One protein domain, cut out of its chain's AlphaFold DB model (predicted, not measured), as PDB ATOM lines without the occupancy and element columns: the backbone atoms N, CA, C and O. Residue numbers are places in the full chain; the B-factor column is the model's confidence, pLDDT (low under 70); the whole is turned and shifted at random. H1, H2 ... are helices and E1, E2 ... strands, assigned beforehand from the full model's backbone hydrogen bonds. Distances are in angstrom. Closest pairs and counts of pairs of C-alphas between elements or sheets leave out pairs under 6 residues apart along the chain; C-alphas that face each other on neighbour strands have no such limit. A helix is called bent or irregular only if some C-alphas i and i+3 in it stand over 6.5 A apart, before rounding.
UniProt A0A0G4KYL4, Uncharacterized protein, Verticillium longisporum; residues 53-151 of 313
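What this domain is: This is residues 53 to 151 of the 313 residues of an uncharacterized protein of Verticillium longisporum (UniProt A0A0G4KYL4). One long helix, H1, sticks out as an arm from a smaller, elongated body, whose longest part is a two-stranded hairpin of E3 and E4, with E3 bent near its far end. Near the end of the hairpin where E3 begins lies a short strand pair, E1 and E2, and the short helix H2 sits by the hairpin farther along. The printed part has 99 residues, in the order H1, E1, H2, E2, H3, E3, E4: three named helices and four named strands in two antiparallel sheets, E1 - E2 and E3 - E4, of mixed class. It is extended, with a radius of gyration of the C-alphas of 22.9 A and spans of 74 by 36 by 25 A, the arm making much of the length.

Where its parts are: H1, residues 53 to 77, begins at C-alpha 53 (27.066, 0.436, 183.560) and is 36.4 A long. H1 is neither bent nor irregular, but only just: C-alphas 64 and 67 are 6.3 A apart. E1 is residues 82 to 84, H2 residues 89 to 92, E2 residues 106 to 108 and H3 residues 114 to 117. H3 is neither bent nor irregular, but only just: C-alphas 114 and 117 are 6.1 A apart. E3, residues 119 to 129, is 25.5 A long and bends by 82 degrees at residue 126. E4, residues 137 to 146, is 28.0 A long and ends at C-alpha 146 (70.217, 22.504, 153.319).

How they stand to each other: Residues 53 to 76 of H1 stand free, and H1 is apart from H2, E2, H3, E3 and E4. E1 and E2 are antiparallel at 170 degrees, with N 83 and O 107 within hydrogen-bond range at 2.7 A. The closest C-alphas of H2 and E4 are those of Cys 89 and Cys 142, 6.4 A apart. Those of E2 and H3 are Ile 106 and Lys 117, 6.2 A apart. E3 and E4 form a hairpin, antiparallel at 162 degrees, with N 120 and O 145 at 2.8 A and N 129 and O 137 at 2.9 A, both within hydrogen-bond range. Residues 99 to 100 pair antiparallel with residues 120 to 121 of E3. In H1, 18 of 21 O i to N i+4 pairs are within hydrogen-bond range; H2 and H3 are too short for such a pair.

The domain as a whole: The two C-alphas farthest apart are those of Thr 53 and Asn 128, 74.4 A. Without the free stretch, the body spans 47 by 26 by 17 A. The printed part has no cut, and the link from H2 to E2, 13 residues, is long. Mean pLDDT of the printed part is 89.4; residues 112 to 117, of which 114 to 117 belong to H3, are under 70.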
ATOM      1  N   THR A  53      27.264   0.188 185.000       90.81
ATOM      2  CA  THR A  53      27.066   0.436 183.560       90.81
ATOM      3  C   THR A  53      28.157   1.331 182.980       90.81
ATOM      4  O   THR A  53      28.573   1.142 181.840       90.81
ATOM      5  N   VAL A  54      28.665   2.269 183.776       94.19
ATOM      6  CA  VAL A  54      29.635   3.278 183.339       94.19
ATOM      7  C   VAL A  54      31.072   2.743 183.319       94.19
ATOM      8  O   VAL A  54      31.811   3.041 182.383       94.19
ATOM      9  N   LEU A  55      31.482   1.923 184.297       94.31
ATOM     10  CA  LEU A  55      32.853   1.392 184.336       94.31
ATOM     11  C   LEU A  55      33.173   0.486 183.134       94.31
ATOM     12  O   LEU A  55      34.191   0.739 182.489       94.31
ATOM     13  N   PRO A  56      32.332  -0.504 182.759       94.88
ATOM     14  CA  PRO A  56      32.597  -1.316 181.571       94.88
ATOM     15  C   PRO A  56      32.673  -0.474 180.298       94.88
ATOM     16  O   PRO A  56      33.573  -0.685 179.496       94.88
ATOM     17  N   LEU A  57      31.794   0.526 180.149       95.06
ATOM     18  CA  LEU A  57      31.805   1.442 179.007       95.06
ATOM     19  C   LEU A  57      33.152   2.167 178.874       95.06
ATOM     20  O   LEU A  57      33.729   2.181 177.788       95.06
ATOM     21  N   PHE A  58      33.679   2.732 179.965       96.50
ATOM     22  CA  PHE A  58      34.980   3.406 179.936       96.50
ATOM     23  C   PHE A  58      36.134   2.451 179.630       96.50
ATOM     24  O   PHE A  58      37.003   2.805 178.835       96.50
ATOM     25  N   PHE A  59      36.138   1.238 180.193       97.25
ATOM     26  CA  PHE A  59      37.157   0.238 179.859       97.25
ATOM     27  C   PHE A  59      37.082  -0.185 178.391       97.25
ATOM     28  O   PHE A  59      38.119  -0.291 177.742       97.25
ATOM     29  N   THR A  60      35.881  -0.367 177.837       96.94
ATOM     30  CA  THR A  60      35.703  -0.674 176.412       96.94
ATOM     31  C   THR A  60      36.231   0.456 175.530       96.94
ATOM     32  O   THR A  60      37.001   0.188 174.611       96.94
ATOM     33  N   ILE A  61      35.889   1.715 175.830       97.69
ATOM     34  CA  ILE A  61      36.416   2.876 175.093       97.69
ATOM     35  C   ILE A  61      37.944   2.933 175.208       97.69
ATOM     36  O   ILE A  61      38.619   3.114 174.200       97.69
ATOM     37  N   GLY A  62      38.500   2.718 176.403       97.88
ATOM     38  CA  GLY A  62      39.945   2.713 176.635       97.88
ATOM     39  C   GLY A  62      40.679   1.619 175.858       97.88
ATOM     40  O   GLY A  62      41.680   1.904 175.211       97.88
ATOM     41  N   ILE A  63      40.157   0.389 175.852       97.75
ATOM     42  CA  ILE A  63      40.735  -0.744 175.108       97.75
ATOM     43  C   ILE A  63      40.701  -0.499 173.595       97.75
ATOM     44  O   ILE A  63      41.597  -0.961 172.897       97.75
ATOM     45  N   ILE A  64      39.708   0.231 173.082       97.94
ATOM     46  CA  ILE A  64      39.632   0.585 171.657       97.94
ATOM     47  C   ILE A  64      40.556   1.770 171.341       97.94
ATOM     48  O   ILE A  64      41.289   1.739 170.356       97.94
ATOM     49  N   PHE A  65      40.556   2.818 172.164       98.31
ATOM     50  CA  PHE A  65      41.285   4.055 171.868       98.31
ATOM     51  C   PHE A  65      42.776   3.981 172.187       98.31
ATOM     52  O   PHE A  65      43.551   4.656 171.518       98.31
ATOM     53  N   ALA A  66      43.207   3.155 173.141       97.94
ATOM     54  CA  ALA A  66      44.627   2.973 173.440       97.94
ATOM     55  C   ALA A  66      45.441   2.436 172.241       97.94
ATOM     56  O   ALA A  66      46.427   3.081 171.880       97.94
ATOM     57  N   PRO A  67      45.058   1.329 171.566       97.94
ATOM     58  CA  PRO A  67      45.792   0.848 170.399       97.94
ATOM     59  C   PRO A  67      45.672   1.800 169.206       97.94
ATOM     60  O   PRO A  67      46.659   1.998 168.505       97.94
ATOM     61  N   ILE A  68      44.513   2.441 168.999       97.94
ATOM     62  CA  ILE A  68      44.353   3.460 167.947       97.94
ATOM     63  C   ILE A  68      45.295   4.641 168.206       97.94
ATOM     64  O   ILE A  68      46.007   5.064 167.303       97.94
ATOM     65  N   GLY A  69      45.348   5.147 169.440       98.19
ATOM     66  CA  GLY A  69      46.250   6.226 169.833       98.19
ATOM     67  C   GLY A  69      47.720   5.845 169.662       98.19
ATOM     68  O   GLY A  69      48.487   6.628 169.110       98.19
ATOM     69  N   GLY A  70      48.099   4.625 170.054       97.62
ATOM     70  CA  GLY A  70      49.445   4.092 169.827       97.62
ATOM     71  C   GLY A  70      49.808   4.011 168.342       97.62
ATOM     72  O   GLY A  70      50.882   4.463 167.954       97.62
ATOM     73  N   LEU A  71      48.896   3.509 167.502       97.31
ATOM     74  CA  LEU A  71      49.080   3.438 166.049       97.31
ATOM     75  C   LEU A  71      49.228   4.833 165.424       97.31
ATOM     76  O   LEU A  71      50.112   5.043 164.599       97.31
ATOM     77  N   LEU A  72      48.383   5.789 165.823       97.00
ATOM     78  CA  LEU A  72      48.432   7.164 165.321       97.00
ATOM     79  C   LEU A  72      49.720   7.880 165.740       97.00
ATOM     80  O   LEU A  72      50.312   8.582 164.924       97.00
ATOM     81  N   LEU A  73      50.179   7.686 166.981       95.56
ATOM     82  CA  LEU A  73      51.455   8.234 167.451       95.56
ATOM     83  C   LEU A  73      52.638   7.627 166.699       95.56
ATOM     84  O   LEU A  73      53.523   8.365 166.275       95.56
ATOM     85  N   TYR A  74      52.628   6.308 166.493       94.38
ATOM     86  CA  TYR A  74      53.646   5.629 165.697       94.38
ATOM     87  C   TYR A  74      53.694   6.193 164.271       94.38
ATOM     88  O   TYR A  74      54.739   6.681 163.845       94.38
ATOM     89  N   ALA A  75      52.552   6.240 163.579       92.44
ATOM     90  CA  ALA A  75      52.459   6.799 162.233       92.44
ATOM     91  C   ALA A  75      52.900   8.274 162.177       92.44
ATOM     92  O   ALA A  75      53.577   8.677 161.238       92.44
ATOM     93  N   SER A  76      52.572   9.073 163.198       91.00
ATOM     94  CA  SER A  76      53.000  10.473 163.286       91.00
ATOM     95  C   SER A  76      54.508  10.632 163.498       91.00
ATOM     96  O   SER A  76      55.053  11.647 163.076       91.00
ATOM     97  N   SER A  77      55.175   9.684 164.164       88.56
ATOM     98  CA  SER A  77      56.624   9.731 164.416       88.56
ATOM     99  C   SER A  77      57.480   9.295 163.222       88.56
ATOM    100  O   SER A  77      58.682   9.544 163.204       88.56
ATOM    101  N   GLU A  78      56.866   8.654 162.226       87.69
ATOM    102  CA  GLU A  78      57.526   8.249 160.979       87.69
ATOM    103  C   GLU A  78      57.555   9.372 159.928       87.69
ATOM    104  O   GLU A  78      58.280   9.271 158.940       87.69
ATOM    105  N   VAL A  79      56.787  10.452 160.117       88.62
ATOM    106  CA  VAL A  79      56.754  11.575 159.172       88.62
ATOM    107  C   VAL A  79      58.041  12.390 159.283       88.62
ATOM    108  O   VAL A  79      58.290  13.037 160.297       88.62
ATOM    109  N   GLN A  80      58.821  12.396 158.204       91.25
ATOM    110  CA  GLN A  80      60.010  13.228 158.047       91.25
ATOM    111  C   GLN A  80      59.629  14.576 157.416       91.25
ATOM    112  O   GLN A  80      58.999  14.620 156.359       91.25
ATOM    113  N   GLU A  81      60.019  15.683 158.046       91.44
ATOM    114  CA  GLU A  81      59.741  17.038 157.555       91.44
ATOM    115  C   GLU A  81      60.956  17.949 157.759       91.44
ATOM    116  O   GLU A  81      61.596  17.919 158.811       91.44
ATOM    117  N   ILE A  82      61.225  18.821 156.786       91.88
ATOM    118  CA  ILE A  82      62.061  20.008 156.961       91.88
ATOM    119  C   ILE A  82      61.269  21.248 156.559       91.88
ATOM    120  O   ILE A  82      60.610  21.282 155.522       91.88
ATOM    121  N   ARG A  83      61.340  22.280 157.392       93.81
ATOM    122  CA  ARG A  83      60.727  23.581 157.174       93.81
ATOM    123  C   ARG A  83      61.782  24.662 157.343       93.81
ATOM    124  O   ARG A  83      62.411  24.773 158.395       93.81
ATOM    125  N   ILE A  84      61.908  25.484 156.309       95.19
ATOM    126  CA  ILE A  84      62.837  26.607 156.244       95.19
ATOM    127  C   ILE A  84      62.032  27.886 156.015       95.19
ATOM    128  O   ILE A  84      61.286  27.993 155.045       95.19
ATOM    129  N   ASP A  85      62.156  28.835 156.936       95.81
ATOM    130  CA  ASP A  85      61.545  30.157 156.840       95.81
ATOM    131  C   ASP A  85      62.517  31.146 156.189       95.81
ATOM    132  O   ASP A  85      63.512  31.540 156.787       95.81
ATOM    133  N   TYR A  86      62.218  31.544 154.955       95.88
ATOM    134  CA  TYR A  86      63.052  32.446 154.164       95.88
ATOM    135  C   TYR A  86      62.533  33.894 154.146       95.88
ATOM    136  O   TYR A  86      63.029  34.702 153.361       95.88
ATOM    137  N   SER A  87      61.562  34.247 155.000       95.56
ATOM    138  CA  SER A  87      60.901  35.566 154.986       95.56
ATOM    139  C   SER A  87      61.884  36.739 155.098       95.56
ATOM    140  O   SER A  87      61.714  37.759 154.432       95.56
ATOM    141  N   ASP A  88      62.943  36.573 155.894       95.25
ATOM    142  CA  ASP A  88      63.954  37.607 156.143       95.25
ATOM    143  C   ASP A  88      65.119  37.576 155.133       95.25
ATOM    144  O   ASP A  88      66.046  38.378 155.236       95.25
ATOM    145  N   CYS A  89      65.077  36.704 154.115       95.00
ATOM    146  CA  CYS A  89      66.177  36.537 153.158       95.00
ATOM    147  C   CYS A  89      66.562  37.847 152.457       95.00
ATOM    148  O   CYS A  89      67.744  38.125 152.277       95.00
ATOM    149  N   LEU A  90      65.583  38.686 152.105       92.69
ATOM    150  CA  LEU A  90      65.850  39.966 151.445       92.69
ATOM    151  C   LEU A  90      66.692  40.914 152.304       92.69
ATOM    152  O   LEU A  90      67.458  41.696 151.752       92.69
ATOM    153  N   ASN A  91      66.577  40.850 153.630       93.12
ATOM    154  CA  ASN A  91      67.259  41.775 154.533       93.12
ATOM    155  C   ASN A  91      68.542  41.167 155.110       93.12
ATOM    156  O   ASN A  91      69.567  41.844 155.149       93.12
ATOM    157  N   ASP A  92      68.488  39.892 155.495       94.06
ATOM    158  CA  ASP A  92      69.504  39.265 156.342       94.06
ATOM    159  C   ASP A  92      70.490  38.379 155.562       94.06
ATOM    160  O   ASP A  92      71.600  38.141 156.039       94.06
ATOM    161  N   ALA A  93      70.126  37.872 154.377       94.75
ATOM    162  CA  ALA A  93      71.012  36.986 153.623       94.75
ATOM    163  C   ALA A  93      72.159  37.775 152.956       94.75
ATOM    164  O   ALA A  93      71.933  38.867 152.432       94.75
ATOM    165  N   PRO A  94      73.390  37.239 152.909       95.62
ATOM    166  CA  PRO A  94      74.526  37.883 152.247       95.62
ATOM    167  C   PRO A  94      74.412  37.840 150.714       95.62
ATOM    168  O   PRO A  94      73.780  36.946 150.151       95.62
ATOM    169  N   THR A  95      75.071  38.782 150.030       94.38
ATOM    170  CA  THR A  95      75.133  38.846 148.555       94.38
ATOM    171  C   THR A  95      76.353  38.159 147.940       94.38
ATOM    172  O   THR A  95      76.359  37.886 146.743       94.38
ATOM    173  N   SER A  96      77.395  37.891 148.731       89.62
ATOM    174  CA  SER A  96      78.639  37.271 148.266       89.62
ATOM    175  C   SER A  96      78.584  35.742 148.367       89.62
ATOM    176  O   SER A  96      78.176  35.052 147.429       89.62
ATOM    177  N   ASP A  97      78.978  35.218 149.524       92.69
ATOM    178  CA  ASP A  97      79.072  33.795 149.820       92.69
ATOM    179  C   ASP A  97      77.908  33.342 150.697       92.69
ATOM    180  O   ASP A  97      77.239  34.145 151.342       92.69
ATOM    181  N   PHE A  98      77.670  32.033 150.732       93.06
ATOM    182  CA  PHE A  98      76.687  31.440 151.631       93.06
ATOM    183  C   PHE A  98      77.062  31.674 153.098       93.06
ATOM    184  O   PHE A  98      78.145  31.273 153.532       93.06
ATOM    185  N   ASP A  99      76.132  32.214 153.881       94.00
ATOM    186  CA  ASP A  99      76.262  32.331 155.336       94.00
ATOM    187  C   ASP A  99      75.257  31.420 156.050       94.00
ATOM    188  O   ASP A  99      74.303  30.918 155.451       94.00
ATOM    189  N   THR A 100      75.500  31.158 157.329       92.81
ATOM    190  CA  THR A 100      74.676  30.285 158.164       92.81
ATOM    191  C   THR A 100      73.333  30.947 158.450       92.81
ATOM    192  O   THR A 100      73.265  32.049 158.993       92.81
ATOM    193  N   MET A 101      72.246  30.255 158.124       93.25
ATOM    194  CA  MET A 101      70.901  30.734 158.408       93.25
ATOM    195  C   MET A 101      70.594  30.595 159.911       93.25
ATOM    196  O   MET A 101      70.901  29.557 160.510       93.25
ATOM    197  N   PRO A 102      69.966  31.597 160.554       92.19
ATOM    198  CA  PRO A 102      69.621  31.519 161.970       92.19
ATOM    199  C   PRO A 102      68.729  30.314 162.299       92.19
ATOM    200  O   PRO A 102      67.705  30.086 161.655       92.19
ATOM    201  N   SER A 103      69.049  29.590 163.376       88.88
ATOM    202  CA  SER A 103      68.340  28.360 163.771       88.88
ATOM    203  C   SER A 103      66.843  28.550 164.055       88.88
ATOM    204  O   SER A 103      66.079  27.597 163.944       88.88
ATOM    205  N   LYS A 104      66.397  29.779 164.361       91.00
ATOM    206  CA  LYS A 104      64.973  30.133 164.522       91.00
ATOM    207  C   LYS A 104      64.144  29.911 163.246       91.00
ATOM    208  O   LYS A 104      62.938  29.705 163.347       91.00
ATOM    209  N   HIS A 105      64.779  29.950 162.075       91.94
ATOM    210  CA  HIS A 105      64.130  29.760 160.777       91.94
ATOM    211  C   HIS A 105      64.083  28.297 160.334       91.94
ATOM    212  O   HIS A 105      63.429  27.985 159.342       91.94
ATOM    213  N   ILE A 106      64.761  27.398 161.052       91.31
ATOM    214  CA  ILE A 106      64.875  25.986 160.687       91.31
ATOM    215  C   ILE A 106      64.092  25.155 161.692       91.31
ATOM    216  O   ILE A 106      64.364  25.159 162.893       91.31
ATOM    217  N   SER A 107      63.141  24.384 161.188       89.94
ATOM    218  CA  SER A 107      62.451  23.354 161.951       89.94
ATOM    219  C   SER A 107      62.518  22.057 161.164       89.94
ATOM    220  O   SER A 107      62.260  22.046 159.968       89.94
ATOM    221  N   ASN A 108      62.899  20.964 161.815       87.69
ATOM    222  CA  ASN A 108      62.949  19.655 161.185       87.69
ATOM    223  C   ASN A 108      62.388  18.586 162.128       87.69
ATOM    224  O   ASN A 108      62.307  18.793 163.343       87.69
ATOM    225  N   ALA A 109      61.987  17.466 161.540       86.69
ATOM    226  CA  ALA A 109      61.465  16.285 162.209       86.69
ATOM    227  C   ALA A 109      62.135  15.027 161.630       86.69
ATOM    228  O   ALA A 109      61.464  14.138 161.118       86.69
ATOM    229  N   PHE A 110      63.470  14.972 161.662       85.38
ATOM    230  CA  PHE A 110      64.234  13.762 161.324       85.38
ATOM    231  C   PHE A 110      64.646  13.006 162.592       85.38
ATOM    232  O   PHE A 110      64.682  13.584 163.681       85.38
ATOM    233  N   LYS A 111      64.956  11.710 162.463       78.44
ATOM    234  CA  LYS A 111      65.386  10.871 163.595       78.44
ATOM    235  C   LYS A 111      66.858  11.148 163.968       78.44
ATOM    236  O   LYS A 111      67.242  10.967 165.123       78.44
ATOM    237  N   GLY A 112      67.662  11.616 163.013       65.81
ATOM    238  CA  GLY A 112      69.066  11.996 163.134       65.81
ATOM    239  C   GLY A 112      69.275  13.278 163.944       65.81
ATOM    240  O   GLY A 112      68.494  14.223 163.863       65.81
ATOM    241  N   GLY A 113      70.336  13.288 164.758       58.38
ATOM    242  CA  GLY A 113      70.636  14.318 165.762       58.38
ATOM    243  C   GLY A 113      70.925  15.738 165.234       58.38
ATOM    244  O   GLY A 113      70.713  16.064 164.074       58.38
ATOM    245  N   ASN A 114      71.411  16.605 166.130       57.47
ATOM    246  CA  ASN A 114      71.476  18.073 165.995       57.47
ATOM    247  C   ASN A 114      72.158  18.666 164.736       57.47
ATOM    248  O   ASN A 114      71.929  19.847 164.469       57.47
ATOM    249  N   ASP A 115      72.931  17.903 163.954       55.28
ATOM    250  CA  ASP A 115      73.567  18.369 162.700       55.28
ATOM    251  C   ASP A 115      72.558  18.743 161.595       55.28
ATOM    252  O   ASP A 115      72.898  19.351 160.586       55.28
ATOM    253  N   THR A 116      71.279  18.442 161.812       58.62
ATOM    254  CA  THR A 116      70.156  18.703 160.901       58.62
ATOM    255  C   THR A 116      69.629  20.141 160.939       58.62
ATOM    256  O   THR A 116      68.718  20.491 160.186       58.62
ATOM    257  N   LYS A 117      70.159  20.991 161.829       64.12
ATOM    258  CA  LYS A 117      69.720  22.389 162.018       64.12
ATOM    259  C   LYS A 117      70.651  23.415 161.380       64.12
ATOM    260  O   LYS A 117      70.631  24.580 161.776       64.12
ATOM    261  N   VAL A 118      71.473  22.998 160.423       79.94
ATOM    262  CA  VAL A 118      72.357  23.903 159.689       79.94
ATOM    263  C   VAL A 118      71.865  23.985 158.251       79.94
ATOM    264  O   VAL A 118      71.953  23.027 157.491       79.94
ATOM    265  N   ALA A 119      71.317  25.141 157.904       90.94
ATOM    266  CA  ALA A 119      71.076  25.545 156.530       90.94
ATOM    267  C   ALA A 119      71.896  26.805 156.275       90.94
ATOM    268  O   ALA A 119      72.164  27.581 157.199       90.94
ATOM    269  N   ARG A 120      72.301  27.006 155.031       93.69
ATOM    270  CA  ARG A 120      72.995  28.207 154.593       93.69
ATOM    271  C   ARG A 120      72.156  28.912 153.554       93.69
ATOM    272  O   ARG A 120      71.378  28.293 152.834       93.69
ATOM    273  N   TRP A 121      72.307  30.217 153.470       96.25
ATOM    274  CA  TRP A 121      71.559  31.021 152.520       96.25
ATOM    275  C   TRP A 121      72.406  32.150 151.955       96.25
ATOM    276  O   TRP A 121      73.407  32.567 152.540       96.25
ATOM    277  N   ARG A 122      71.995  32.624 150.785       95.62
ATOM    278  CA  ARG A 122      72.484  33.850 150.159       95.62
ATOM    279  C   ARG A 122      71.410  34.416 149.246       95.62
ATOM    280  O   ARG A 122      70.514  33.685 148.807       95.62
ATOM    281  N   LYS A 123      71.536  35.693 148.915       95.94
ATOM    282  CA  LYS A 123      70.659  36.375 147.966       95.94
ATOM    283  C   LYS A 123      71.440  36.909 146.775       95.94
ATOM    284  O   LYS A 123      72.583  37.334 146.898       95.94
ATOM    285  N   TYR A 124      70.782  36.939 145.631       93.44
ATOM    286  CA  TYR A 124      71.234  37.663 144.454       93.44
ATOM    287  C   TYR A 124      70.282  38.816 144.203       93.44
ATOM    288  O   TYR A 124      69.108  38.580 143.927       93.44
ATOM    289  N   GLU A 125      70.775  40.041 144.330       91.62
ATOM    290  CA  GLU A 125      69.999  41.256 144.095       91.62
ATOM    291  C   GLU A 125      70.124  41.718 142.643       91.62
ATOM    292  O   GLU A 125      71.047  41.328 141.925       91.62
ATOM    293  N   ASP A 126      69.171  42.545 142.220       87.00
ATOM    294  CA  ASP A 126      69.138  43.179 140.903       87.00
ATOM    295  C   ASP A 126      69.223  42.222 139.708       87.00
ATOM    296  O   ASP A 126      69.709  42.565 138.624       87.00
ATOM    297  N   ILE A 127      68.694  41.008 139.880       88.94
ATOM    298  CA  ILE A 127      68.615  40.042 138.794       88.94
ATOM    299  C   ILE A 127      67.498  40.461 137.852       88.94
ATOM    300  O   ILE A 127      66.334  40.577 138.231       88.94
ATOM    301  N   ASN A 128      67.858  40.658 136.587       87.88
ATOM    302  CA  ASN A 128      66.897  40.914 135.531       87.88
ATOM    303  C   ASN A 128      66.136  39.621 135.200       87.88
ATOM    304  O   ASN A 128      66.602  38.793 134.413       87.88
ATOM    305  N   VAL A 129      64.969  39.448 135.816       83.44
ATOM    306  CA  VAL A 129      64.110  38.288 135.593       83.44
ATOM    307  C   VAL A 129      63.333  38.490 134.296       83.44
ATOM    308  O   VAL A 129      62.611  39.475 134.129       83.44
ATOM    309  N   GLN A 130      63.491  37.535 133.379       81.50
ATOM    310  CA  GLN A 130      62.745  37.441 132.125       81.50
ATOM    311  C   GLN A 130      61.630  36.402 132.310       81.50
ATOM    312  O   GLN A 130      61.887  35.204 132.157       81.50
ATOM    313  N   PRO A 131      60.407  36.797 132.702       74.25
ATOM    314  CA  PRO A 131      59.319  35.838 132.829       74.25
ATOM    315  C   PRO A 131      58.930  35.283 131.452       74.25
ATOM    316  O   PRO A 131      59.079  35.950 130.429       74.25
ATOM    317  N   ALA A 132      58.349  34.079 131.421       71.62
ATOM    318  CA  ALA A 132      57.827  33.484 130.185       71.62
ATOM    319  C   ALA A 132      56.760  34.365 129.496       71.62
ATOM    320  O   ALA A 132      56.513  34.227 128.299       71.62
ATOM    321  N   ARG A 133      56.112  35.254 130.262       74.81
ATOM    322  CA  ARG A 133      55.141  36.254 129.804       74.81
ATOM    323  C   ARG A 133      55.307  37.545 130.604       74.81
ATOM    324  O   ARG A 133      55.529  37.483 131.811       74.81
ATOM    325  N   GLY A 134      55.121  38.692 129.950       74.38
ATOM    326  CA  GLY A 134      55.031  39.992 130.619       74.38
ATOM    327  C   GLY A 134      56.262  40.877 130.481       74.38
ATOM    328  O   GLY A 134      56.981  40.813 129.487       74.38
ATOM    329  N   GLN A 135      56.442  41.764 131.460       79.25
ATOM    330  CA  GLN A 135      57.559  42.704 131.492       79.25
ATOM    331  C   GLN A 135      58.706  42.171 132.337       79.25
ATOM    332  O   GLN A 135      58.506  41.508 133.352       79.25
ATOM    333  N   ASN A 136      59.911  42.549 131.929       84.69
ATOM    334  CA  ASN A 136      61.121  42.301 132.690       84.69
ATOM    335  C   ASN A 136      61.084  43.092 133.987       84.69
ATOM    336  O   ASN A 136      60.704  44.267 133.997       84.69
ATOM    337  N   TYR A 137      61.506  42.458 135.069       83.50
ATOM    338  CA  TYR A 137      61.591  43.113 136.361       83.50
ATOM    339  C   TYR A 137      62.899  42.757 137.053       83.50
ATOM    340  O   TYR A 137      63.437  41.663 136.889       83.50
ATOM    341  N   SER A 138      63.398  43.706 137.840       87.94
ATOM    342  CA  SER A 138      64.456  43.430 138.803       87.94
ATOM    343  C   SER A 138      63.858  42.609 139.945       87.94
ATOM    344  O   SER A 138      62.857  43.015 140.547       87.94
ATOM    345  N   GLY A 139      64.415  41.426 140.177       87.50
ATOM    346  CA  GLY A 139      64.022  40.512 141.239       87.50
ATOM    347  C   GLY A 139      65.222  40.096 142.080       87.50
ATOM    348  O   GLY A 139      66.369  40.179 141.645       87.50
ATOM    349  N   THR A 140      64.934  39.613 143.285       91.88
ATOM    350  CA  THR A 140      65.938  39.042 144.182       91.88
ATOM    351  C   THR A 140      65.754  37.532 144.235       91.88
ATOM    352  O   THR A 140      64.639  37.057 144.443       91.88
ATOM    353  N   ILE A 141      66.834  36.771 144.055       93.62
ATOM    354  CA  ILE A 141      66.806  35.303 144.144       93.62
ATOM    355  C   ILE A 141      67.411  34.876 145.475       93.62
ATOM    356  O   ILE A 141      68.586  35.130 145.732       93.62
ATOM    357  N   CYS A 142      66.628  34.180 146.293       95.69
ATOM    358  CA  CYS A 142      67.081  33.561 147.534       95.69
ATOM    359  C   CYS A 142      67.512  32.120 147.270       95.69
ATOM    360  O   CYS A 142      66.695  31.284 146.893       95.69
ATOM    361  N   THR A 143      68.797  31.827 147.463       95.19
ATOM    362  CA  THR A 143      69.326  30.463 147.355       95.19
ATOM    363  C   THR A 143      69.540  29.904 148.749       95.19
ATOM    364  O   THR A 143      70.281  30.488 149.540       95.19
ATOM    365  N   VAL A 144      68.910  28.768 149.035       94.75
ATOM    366  CA  VAL A 144      69.018  28.069 150.317       94.75
ATOM    367  C   VAL A 144      69.678  26.716 150.087       94.75
ATOM    368  O   VAL A 144      69.225  25.926 149.265       94.75
ATOM    369  N   GLU A 145      70.744  26.463 150.829       93.19
ATOM    370  CA  GLU A 145      71.460  25.196 150.894       93.19
ATOM    371  C   GLU A 145      71.095  24.509 152.213       93.19
ATOM    372  O   GLU A 145      71.198  25.102 153.289       93.19
ATOM    373  N   PHE A 146      70.633  23.265 152.146       91.69
ATOM    374  CA  PHE A 146      70.217  22.504 153.319       91.69
ATOM    375  C   PHE A 146      70.554  21.026 153.149       91.69
ATOM    376  O   PHE A 146      70.639  20.517 152.033       91.69
ATOM    377  N   THR A 147      70.705  20.337 154.277       87.81
ATOM    378  CA  THR A 147      71.076  18.921 154.313       87.81
ATOM    379  C   THR A 147      69.888  18.075 154.746       87.81
ATOM    380  O   THR A 147      69.266  18.344 155.775       87.81
ATOM    381  N   ILE A 148      69.600  17.023 153.980       88.50
ATOM    382  CA  ILE A 148      68.652  15.977 154.359       88.50
ATOM    383  C   ILE A 148      69.475  14.806 154.930       88.50
ATOM    384  O   ILE A 148      70.277  14.231 154.197       88.50
ATOM    385  N   PRO A 149      69.344  14.474 156.228       85.44
ATOM    386  CA  PRO A 149      70.213  13.498 156.902       85.44
ATOM    387  C   PRO A 149      69.859  12.035 156.608       85.44
ATOM    388  O   PRO A 149      70.672  11.144 156.838       85.44
ATOM    389  N   GLU A 150      68.625  11.785 156.183       85.69
ATOM    390  CA  GLU A 150      68.033  10.462 156.019       85.69
ATOM    391  C   GLU A 150      67.235  10.429 154.724       85.69
ATOM    392  O   GLU A 150      66.576  11.409 154.378       85.69
ATOM    393  N   ASP A 151      67.234   9.284 154.051       87.50
ATOM    394  CA  ASP A 151      66.451   9.108 152.834       87.50
ATOM    395  C   ASP A 151      64.956   9.312 153.111       87.50
ATOM    396  O   ASP A 151      64.363   8.656 153.975       87.50
TER     397      ASP A 151